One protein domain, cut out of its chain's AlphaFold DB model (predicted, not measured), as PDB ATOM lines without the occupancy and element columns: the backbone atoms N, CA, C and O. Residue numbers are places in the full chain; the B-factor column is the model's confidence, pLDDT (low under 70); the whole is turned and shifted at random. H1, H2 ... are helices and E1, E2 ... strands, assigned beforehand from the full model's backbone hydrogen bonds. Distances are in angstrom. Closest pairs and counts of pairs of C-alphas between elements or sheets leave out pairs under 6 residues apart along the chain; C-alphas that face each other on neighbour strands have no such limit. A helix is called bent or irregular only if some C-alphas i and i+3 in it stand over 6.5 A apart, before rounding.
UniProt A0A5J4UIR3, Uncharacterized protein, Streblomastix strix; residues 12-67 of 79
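Overview. This is residues 12 to 67 of the 79 residues of an uncharacterized protein of Streblomastix strix (UniProt A0A5J4UIR3). Picture an open V: one limb is the two-stranded hairpin of E1 and E2, a drawn-out link and the short helix H1; the other is the long helix H2, which folds back after the link from H1 and leaves the space between the limbs empty. The turn of the hairpin, residues 16 to 21, sticks out at one end, and so do residues 53 to 67, of which 53 to 65 belong to H2. The printed part has 56 residues, with two named strands and two named helices in the order E1, E2, H1, H2; the sheet's order is E1 - E2, antiparallel, and the class is mixed, helices and strands. The whole is extended, with a radius of gyration of the C-alphas of 16.4 A, and only just flat, spanning 46 by 30 by 16 A.

Arrangement. Begin with E1, residues 12 to 17, and E2, residues 20 to 25, which form a hairpin through a tight link of 2 residues. They are antiparallel neighbours, with 172 degrees between their directions. Look at C-alphas 14 and 23, which face each other at 4.2 A. Across the pair, N 24 and O 13 are within hydrogen-bond range at 2.7 A, and so are N 17 and O 20 at 2.8 A. Go on to H1, residues 32 to 37, which is apart from E1, and to H2, residues 46 to 65, which is apart from E1, E2 and H1. In H1 and H2 every O i to N i+4 pair is within hydrogen-bond range.

Along the chain. Find C-alpha 12 at (-35.646, 37.465, 26.706), where E1 begins; it runs 16.1 A to C-alpha 17. E2 runs 16.1 A from Phe 20 to Thr 25. After a link of 6 residues, find C-alpha 32 at (-23.440, 36.490, 46.373), from which H1 runs 8.7 A to C-alpha 37, that of Ser 37. H2 begins at Leu 46 and runs 28.3 A to C-alpha 65 at (-15.339, 48.803, 26.542). Neither helix is bent.

Size, cuts and confidence. Look for the two C-alphas farthest apart, those of Tyr 18 and Leu 46, at 47.4 A; the first and last printed C-alphas, of Ile 12 and Gly 67, are 22.7 A apart. Without the stretches that stand free, the body of 35 residues spans 42 by 18 by 10 A. The links from E2 to H1, of 6 residues, and from H1 to H2, of 8, are short, and no link is long. The printed part has no cut. Its mean pLDDT is 93.8, and no printed residue is under 70 in this predicted model.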
ATOM      1  N   ILE A  12     -34.649  38.286  27.399       95.94
ATOM      2  CA  ILE A  12     -35.646  37.465  26.706       95.94
ATOM      3  C   ILE A  12     -36.634  38.378  25.980       95.94
ATOM      4  O   ILE A  12     -36.908  38.176  24.802       95.94
ATOM      5  N   GLU A  13     -37.125  39.404  26.675       96.81
ATOM      6  CA  GLU A  13     -38.084  40.373  26.152       96.81
ATOM      7  C   GLU A  13     -37.945  41.697  26.908       96.81
ATOM      8  O   GLU A  13     -37.486  41.731  28.047       96.81
ATOM      9  N   PHE A  14     -38.336  42.803  26.294       97.25
ATOM     10  CA  PHE A  14     -38.491  44.084  26.972       97.25
ATOM     11  C   PHE A  14     -39.624  44.861  26.314       97.25
ATOM     12  O   PHE A  14     -39.903  44.687  25.128       97.25
ATOM     13  N   GLY A  15     -40.269  45.739  27.071       97.62
ATOM     14  CA  GLY A  15     -41.398  46.492  26.552       97.62
ATOM     15  C   GLY A  15     -41.986  47.465  27.555       97.62
ATOM     16  O   GLY A  15     -41.397  47.781  28.592       97.62
ATOM     17  N   GLN A  16     -43.173  47.948  27.212       98.00
ATOM     18  CA  GLN A  16     -43.961  48.837  28.046       98.00
ATOM     19  C   GLN A  16     -45.421  48.383  28.026       98.00
ATOM     20  O   GLN A  16     -45.968  48.080  26.967       98.00
ATOM     21  N   TYR A  17     -46.042  48.346  29.201       95.06
ATOM     22  CA  TYR A  17     -47.462  48.075  29.386       95.06
ATOM     23  C   TYR A  17     -48.076  49.202  30.223       95.06
ATOM     24  O   TYR A  17     -47.711  49.386  31.385       95.06
ATOM     25  N   TYR A  18     -48.973  49.983  29.615       95.69
ATOM     26  CA  TYR A  18     -49.408  51.288  30.135       95.69
ATOM     27  C   TYR A  18     -48.202  52.173  30.505       95.69
ATOM     28  O   TYR A  18     -47.355  52.440  29.655       95.69
ATOM     29  N   GLU A  19     -48.099  52.585  31.767       96.69
ATOM     30  CA  GLU A  19     -47.024  53.431  32.295       96.69
ATOM     31  C   GLU A  19     -45.815  52.619  32.802       96.69
ATOM     32  O   GLU A  19     -44.809  53.190  33.220       96.69
ATOM     33  N   PHE A  20     -45.880  51.283  32.775       96.19
ATOM     34  CA  PHE A  20     -44.831  50.417  33.313       96.19
ATOM     35  C   PHE A  20     -43.898  49.925  32.215       96.19
ATOM     36  O   PHE A  20     -44.332  49.309  31.244       96.19
ATOM     37  N   ARG A  21     -42.594  50.135  32.395       97.31
ATOM     38  CA  ARG A  21     -41.552  49.524  31.562       97.31
ATOM     39  C   ARG A  21     -41.066  48.242  32.217       97.31
ATOM     40  O   ARG A  21     -40.888  48.208  33.432       97.31
ATOM     41  N   PHE A  22     -40.824  47.214  31.414       96.56
ATOM     42  CA  PHE A  22     -40.339  45.930  31.904       96.56
ATOM     43  C   PHE A  22     -39.204  45.389  31.038       96.56
ATOM     44  O   PHE A  22     -39.112  45.667  29.841       96.56
ATOM     45  N   VAL A  23     -38.357  44.578  31.666       96.56
ATOM     46  CA  VAL A  23     -37.340  43.761  31.005       96.56
ATOM     47  C   VAL A  23     -37.445  42.362  31.595       96.56
ATOM     48  O   VAL A  23     -37.298  42.175  32.800       96.56
ATOM     49  N   VAL A  24     -37.717  41.380  30.744       96.50
ATOM     50  CA  VAL A  24     -37.681  39.959  31.075       96.50
ATOM     51  C   VAL A  24     -36.282  39.447  30.773       96.50
ATOM     52  O   VAL A  24     -35.788  39.557  29.649       96.50
ATOM     53  N   THR A  25     -35.641  38.871  31.781       95.19
ATOM     54  CA  THR A  25     -34.303  38.284  31.671       95.19
ATOM     55  C   THR A  25     -34.332  36.821  32.087       95.19
ATOM     56  O   THR A  25     -35.319  36.350  32.658       95.19
ATOM     57  N   GLU A  26     -33.277  36.077  31.766       94.56
ATOM     58  CA  GLU A  26     -33.109  34.733  32.316       94.56
ATOM     59  C   GLU A  26     -33.062  34.753  33.853       94.56
ATOM     60  O   GLU A  26     -32.475  35.647  34.465       94.56
ATOM     61  N   LEU A  27     -33.678  33.750  34.485       94.06
ATOM     62  CA  LEU A  27     -33.631  33.603  35.935       94.06
ATOM     63  C   LEU A  27     -32.262  33.060  36.353       94.06
ATOM     64  O   LEU A  27     -31.890  31.944  35.989       94.06
ATOM     65  N   LEU A  28     -31.535  33.842  37.146       91.81
ATOM     66  CA  LEU A  28     -30.246  33.448  37.703       91.81
ATOM     67  C   LEU A  28     -30.404  32.734  39.051       91.81
ATOM     68  O   LEU A  28     -31.462  32.747  39.681       91.81
ATOM     69  N   GLY A  29     -29.318  32.099  39.493       91.62
ATOM     70  CA  GLY A  29     -29.227  31.526  40.832       91.62
ATOM     71  C   GLY A  29     -29.182  32.584  41.950       91.62
ATOM     72  O   GLY A  29     -29.309  33.781  41.690       91.62
ATOM     73  N   PRO A  30     -28.968  32.147  43.204       91.88
ATOM     74  CA  PRO A  30     -28.858  33.041  44.358       91.88
ATOM     75  C   PRO A  30     -27.759  34.098  44.179       91.88
ATOM     76  O   PRO A  30     -26.727  33.825  43.558       91.88
ATOM     77  N   ASN A  31     -27.950  35.284  44.762       91.75
ATOM     78  CA  ASN A  31     -26.933  36.337  44.722       91.75
ATOM     79  C   ASN A  31     -25.742  36.001  45.654       91.75
ATOM     80  O   ASN A  31     -25.788  35.057  46.445       91.75
ATOM     81  N   LEU A  32     -24.647  36.768  45.577       91.94
ATOM     82  CA  LEU A  32     -23.440  36.490  46.373       91.94
ATOM     83  C   LEU A  32     -23.690  36.515  47.886       91.94
ATOM     84  O   LEU A  32     -23.087  35.716  48.606       91.94
ATOM     85  N   SER A  33     -24.580  37.383  48.359       90.44
ATOM     86  CA  SER A  33     -24.964  37.483  49.769       90.44
ATOM     87  C   SER A  33     -25.748  36.250  50.219       90.44
ATOM     88  O   SER A  33     -25.440  35.676  51.266       90.44
ATOM     89  N   ASP A  34     -26.686  35.769  49.397       92.06
ATOM     90  CA  ASP A  34     -27.432  34.527  49.643       92.06
ATOM     91  C   ASP A  34     -26.503  33.314  49.724       92.06
ATOM     92  O   ASP A  34     -26.756  32.379  50.481       92.06
ATOM     93  N   ILE A  35     -25.438  33.285  48.919       92.25
ATOM     94  CA  ILE A  35     -24.458  32.196  48.953       92.25
ATOM     95  C   ILE A  35     -23.569  32.332  50.195       92.25
ATOM     96  O   ILE A  35     -23.332  31.337  50.882       92.25
ATOM     97  N   ALA A  36     -23.088  33.539  50.509       92.25
ATOM     98  CA  ALA A  36     -22.225  33.780  51.663       92.25
ATOM     99  C   ALA A  36     -22.919  33.426  52.985       92.25
ATOM    100  O   ALA A  36     -22.293  32.810  53.845       92.25
ATOM    101  N   SER A  37     -24.207  33.754  53.125       92.31
ATOM    102  CA  SER A  37     -24.998  33.489  54.336       92.31
ATOM    103  C   SER A  37     -25.228  32.000  54.615       92.31
ATOM    104  O   SER A  37     -25.438  31.614  55.762       92.31
ATOM    105  N   ARG A  38     -25.135  31.138  53.592       92.44
ATOM    106  CA  ARG A  38     -25.252  29.674  53.733       92.44
ATOM    107  C   ARG A  38     -23.979  29.009  54.258       92.44
ATOM    108  O   ARG A  38     -24.010  27.840  54.635       92.44
ATOM    109  N   ILE A  39     -22.852  29.716  54.242       89.44
ATOM    110  CA  ILE A  39     -21.553  29.215  54.704       89.44
ATOM    111  C   ILE A  39     -21.358  29.701  56.134       89.44
ATOM    112  O   ILE A  39     -21.587  30.868  56.397       89.44
ATOM    113  N   ILE A  40     -20.879  28.874  57.064       86.69
ATOM    114  CA  ILE A  40     -20.459  29.345  58.397       86.69
ATOM    115  C   ILE A  40     -18.985  29.775  58.293       86.69
ATOM    116  O   ILE A  40     -18.180  28.964  57.827       86.69
ATOM    117  N   PRO A  41     -18.575  30.997  58.696       88.94
ATOM    118  CA  PRO A  41     -19.281  32.008  59.499       88.94
ATOM    119  C   PRO A  41     -19.799  33.213  58.676       88.94
ATOM    120  O   PRO A  41     -19.370  34.347  58.875       88.94
ATOM    121  N   CYS A  42     -20.692  32.967  57.726       89.12
ATOM    122  CA  CYS A  42     -21.308  33.922  56.796       89.12
ATOM    123  C   CYS A  42     -20.321  34.671  55.886       89.12
ATOM    124  O   CYS A  42     -20.526  35.836  55.553       89.12
ATOM    125  N   LYS A  43     -19.217  34.020  55.496       89.69
ATOM    126  CA  LYS A  43     -18.192  34.613  54.624       89.69
ATOM    127  C   LYS A  43     -17.550  33.591  53.698       89.69
ATOM    128  O   LYS A  43     -17.392  32.421  54.046       89.69
ATOM    129  N   PHE A  44     -17.096  34.064  52.543       91.56
ATOM    130  CA  PHE A  44     -16.268  33.273  51.643       91.56
ATOM    131  C   PHE A  44     -14.846  33.109  52.184       91.56
ATOM    132  O   PHE A  44     -14.296  34.000  52.834       91.56
ATOM    133  N   ASN A  45     -14.219  31.977  51.858       94.06
ATOM    134  CA  ASN A  45     -12.766  31.884  51.926       94.06
ATOM    135  C   ASN A  45     -12.131  32.735  50.808       94.06
ATOM    136  O   ASN A  45     -12.792  33.101  49.831       94.06
ATOM    137  N   LEU A  46     -10.836  33.026  50.946       95.25
ATOM    138  CA  LEU A  46     -10.108  33.883  50.009       95.25
ATOM    139  C   LEU A  46     -10.179  33.371  48.564       95.25
ATOM    140  O   LEU A  46     -10.379  34.154  47.644       95.25
ATOM    141  N   HIS A  47     -10.063  32.058  48.362       96.00
ATOM    142  CA  HIS A  47     -10.090  31.455  47.028       96.00
ATOM    143  C   HIS A  47     -11.413  31.709  46.301       96.00
ATOM    144  O   HIS A  47     -11.426  32.160  45.156       96.00
ATOM    145  N   THR A  48     -12.537  31.461  46.971       94.75
ATOM    146  CA  THR A  48     -13.870  31.715  46.414       94.75
ATOM    147  C   THR A  48     -14.092  33.206  46.170       94.75
ATOM    148  O   THR A  48     -14.590  33.579  45.108       94.75
ATOM    149  N   LEU A  49     -13.668  34.063  47.103       94.94
ATOM    150  CA  LEU A  49     -13.774  35.514  46.956       94.94
ATOM    151  C   LEU A  49     -13.018  36.021  45.718       94.94
ATOM    152  O   LEU A  49     -13.569  36.788  44.932       94.94
ATOM    153  N   LEU A  50     -11.786  35.552  45.502       97.12
ATOM    154  CA  LEU A  50     -10.969  35.952  44.353       97.12
ATOM    155  C   LEU A  50     -11.596  35.533  43.018       97.12
ATOM    156  O   LEU A  50     -11.554  36.298  42.058       97.12
ATOM    157  N   LYS A  51     -12.241  34.361  42.949       95.56
ATOM    158  CA  LYS A  51     -12.971  33.941  41.740       95.56
ATOM    159  C   LYS A  51     -14.130  34.875  41.397       95.56
ATOM    160  O   LYS A  51     -14.366  35.133  40.218       95.56
ATOM    161  N   PHE A  52     -14.865  35.367  42.393       94.12
ATOM    162  CA  PHE A  52     -15.928  36.346  42.155       94.12
ATOM    163  C   PHE A  52     -15.362  37.718  41.785       94.12
ATOM    164  O   PHE A  52     -15.879  38.349  40.867       94.12
ATOM    165  N   ALA A  53     -14.263  38.141  42.417       94.75
ATOM    166  CA  ALA A  53     -13.591  39.395  42.082       94.75
ATOM    167  C   ALA A  53     -13.113  39.428  40.619       94.75
ATOM    168  O   ALA A  53     -13.331  40.419  39.929       94.75
ATOM    169  N   ILE A  54     -12.524  38.335  40.121       95.94
ATOM    170  CA  ILE A  54     -12.095  38.227  38.716       95.94
ATOM    171  C   ILE A  54     -13.292  38.374  37.769       95.94
ATOM    172  O   ILE A  54     -13.242  39.183  36.848       95.94
ATOM    173  N   GLN A  55     -14.391  37.660  38.025       93.62
ATOM    174  CA  GLN A  55     -15.599  37.761  37.194       93.62
ATOM    175  C   GLN A  55     -16.199  39.175  37.219       93.62
ATOM    176  O   GLN A  55     -16.578  39.696  36.175       93.62
ATOM    177  N   ALA A  56     -16.227  39.830  38.383       93.75
ATOM    178  CA  ALA A  56     -16.685  41.215  38.501       93.75
ATOM    179  C   ALA A  56     -15.819  42.181  37.674       93.75
ATOM    180  O   ALA A  56     -16.349  43.046  36.979       93.75
ATOM    181  N   LEU A  57     -14.495  42.013  37.690       94.56
ATOM    182  CA  LEU A  57     -13.588  42.828  36.879       94.56
ATOM    183  C   LEU A  57     -13.788  42.594  35.374       94.56
ATOM    184  O   LEU A  57     -13.806  43.560  34.615       94.56
ATOM    185  N   GLU A  58     -14.004  41.348  34.944       94.50
ATOM    186  CA  GLU A  58     -14.313  41.016  33.544       94.50
ATOM    187  C   GLU A  58     -15.630  41.669  33.074       94.50
ATOM    188  O   GLU A  58     -15.703  42.198  31.960       94.50
ATOM    189  N   ILE A  59     -16.661  41.695  33.931       92.88
ATOM    190  CA  ILE A  59     -17.934  42.397  33.675       92.88
ATOM    191  C   ILE A  59     -17.693  43.896  33.490       92.88
ATOM    192  O   ILE A  59     -18.142  44.480  32.503       92.88
ATOM    193  N   LEU A  60     -16.969  44.523  34.423       93.94
ATOM    194  CA  LEU A  60     -16.703  45.962  34.387       93.94
ATOM    195  C   LEU A  60     -15.869  46.353  33.173       93.94
ATOM    196  O   LEU A  60     -16.180  47.337  32.510       93.94
ATOM    197  N   GLN A  61     -14.847  45.564  32.842       94.31
ATOM    198  CA  GLN A  61     -14.062  45.769  31.632       94.31
ATOM    199  C   GLN A  61     -14.952  45.715  30.386       94.31
ATOM    200  O   GLN A  61     -14.855  46.596  29.535       94.31
ATOM    201  N   THR A  62     -15.846  44.726  30.305       93.12
ATOM    202  CA  THR A  62     -16.787  44.582  29.185       93.12
ATOM    203  C   THR A  62     -17.727  45.789  29.074       93.12
ATOM    204  O   THR A  62     -17.905  46.326  27.983       93.12
ATOM    205  N   LEU A  63     -18.292  46.263  30.193       91.69
ATOM    206  CA  LEU A  63     -19.161  47.448  30.218       91.69
ATOM    207  C   LEU A  63     -18.420  48.709  29.772       91.69
ATOM    208  O   LEU A  63     -18.899  49.426  28.893       91.69
ATOM    209  N   HIS A  64     -17.234  48.949  30.332       94.31
ATOM    210  CA  HIS A  64     -16.432  50.122  30.000       94.31
ATOM    211  C   HIS A  64     -15.992  50.113  28.531       94.31
ATOM    212  O   HIS A  64     -16.027  51.154  27.882       94.31
ATOM    213  N   GLN A  65     -15.641  48.948  27.972       93.75
ATOM    214  CA  GLN A  65     -15.339  48.803  26.542       93.75
ATOM    215  C   GLN A  65     -16.543  49.120  25.648       93.75
ATOM    216  O   GLN A  65     -16.367  49.647  24.553       93.75
ATOM    217  N   ALA A  66     -17.760  48.837  26.117       91.62
ATOM    218  CA  ALA A  66     -18.996  49.202  25.433       91.62
ATOM    219  C   ALA A  66     -19.409  50.675  25.655       91.62
ATOM    220  O   ALA A  66     -20.410  51.111  25.092       91.62
ATOM    221  N   GLY A  67     -18.654  51.444  26.450       94.31
ATOM    222  CA  GLY A  67     -18.931  52.853  26.744       94.31
ATOM    223  C   GLY A  67     -19.931  53.087  27.881       94.31
ATOM    224  O   GLY A  67     -20.399  54.210  28.052       94.31
TER     225      GLY A  67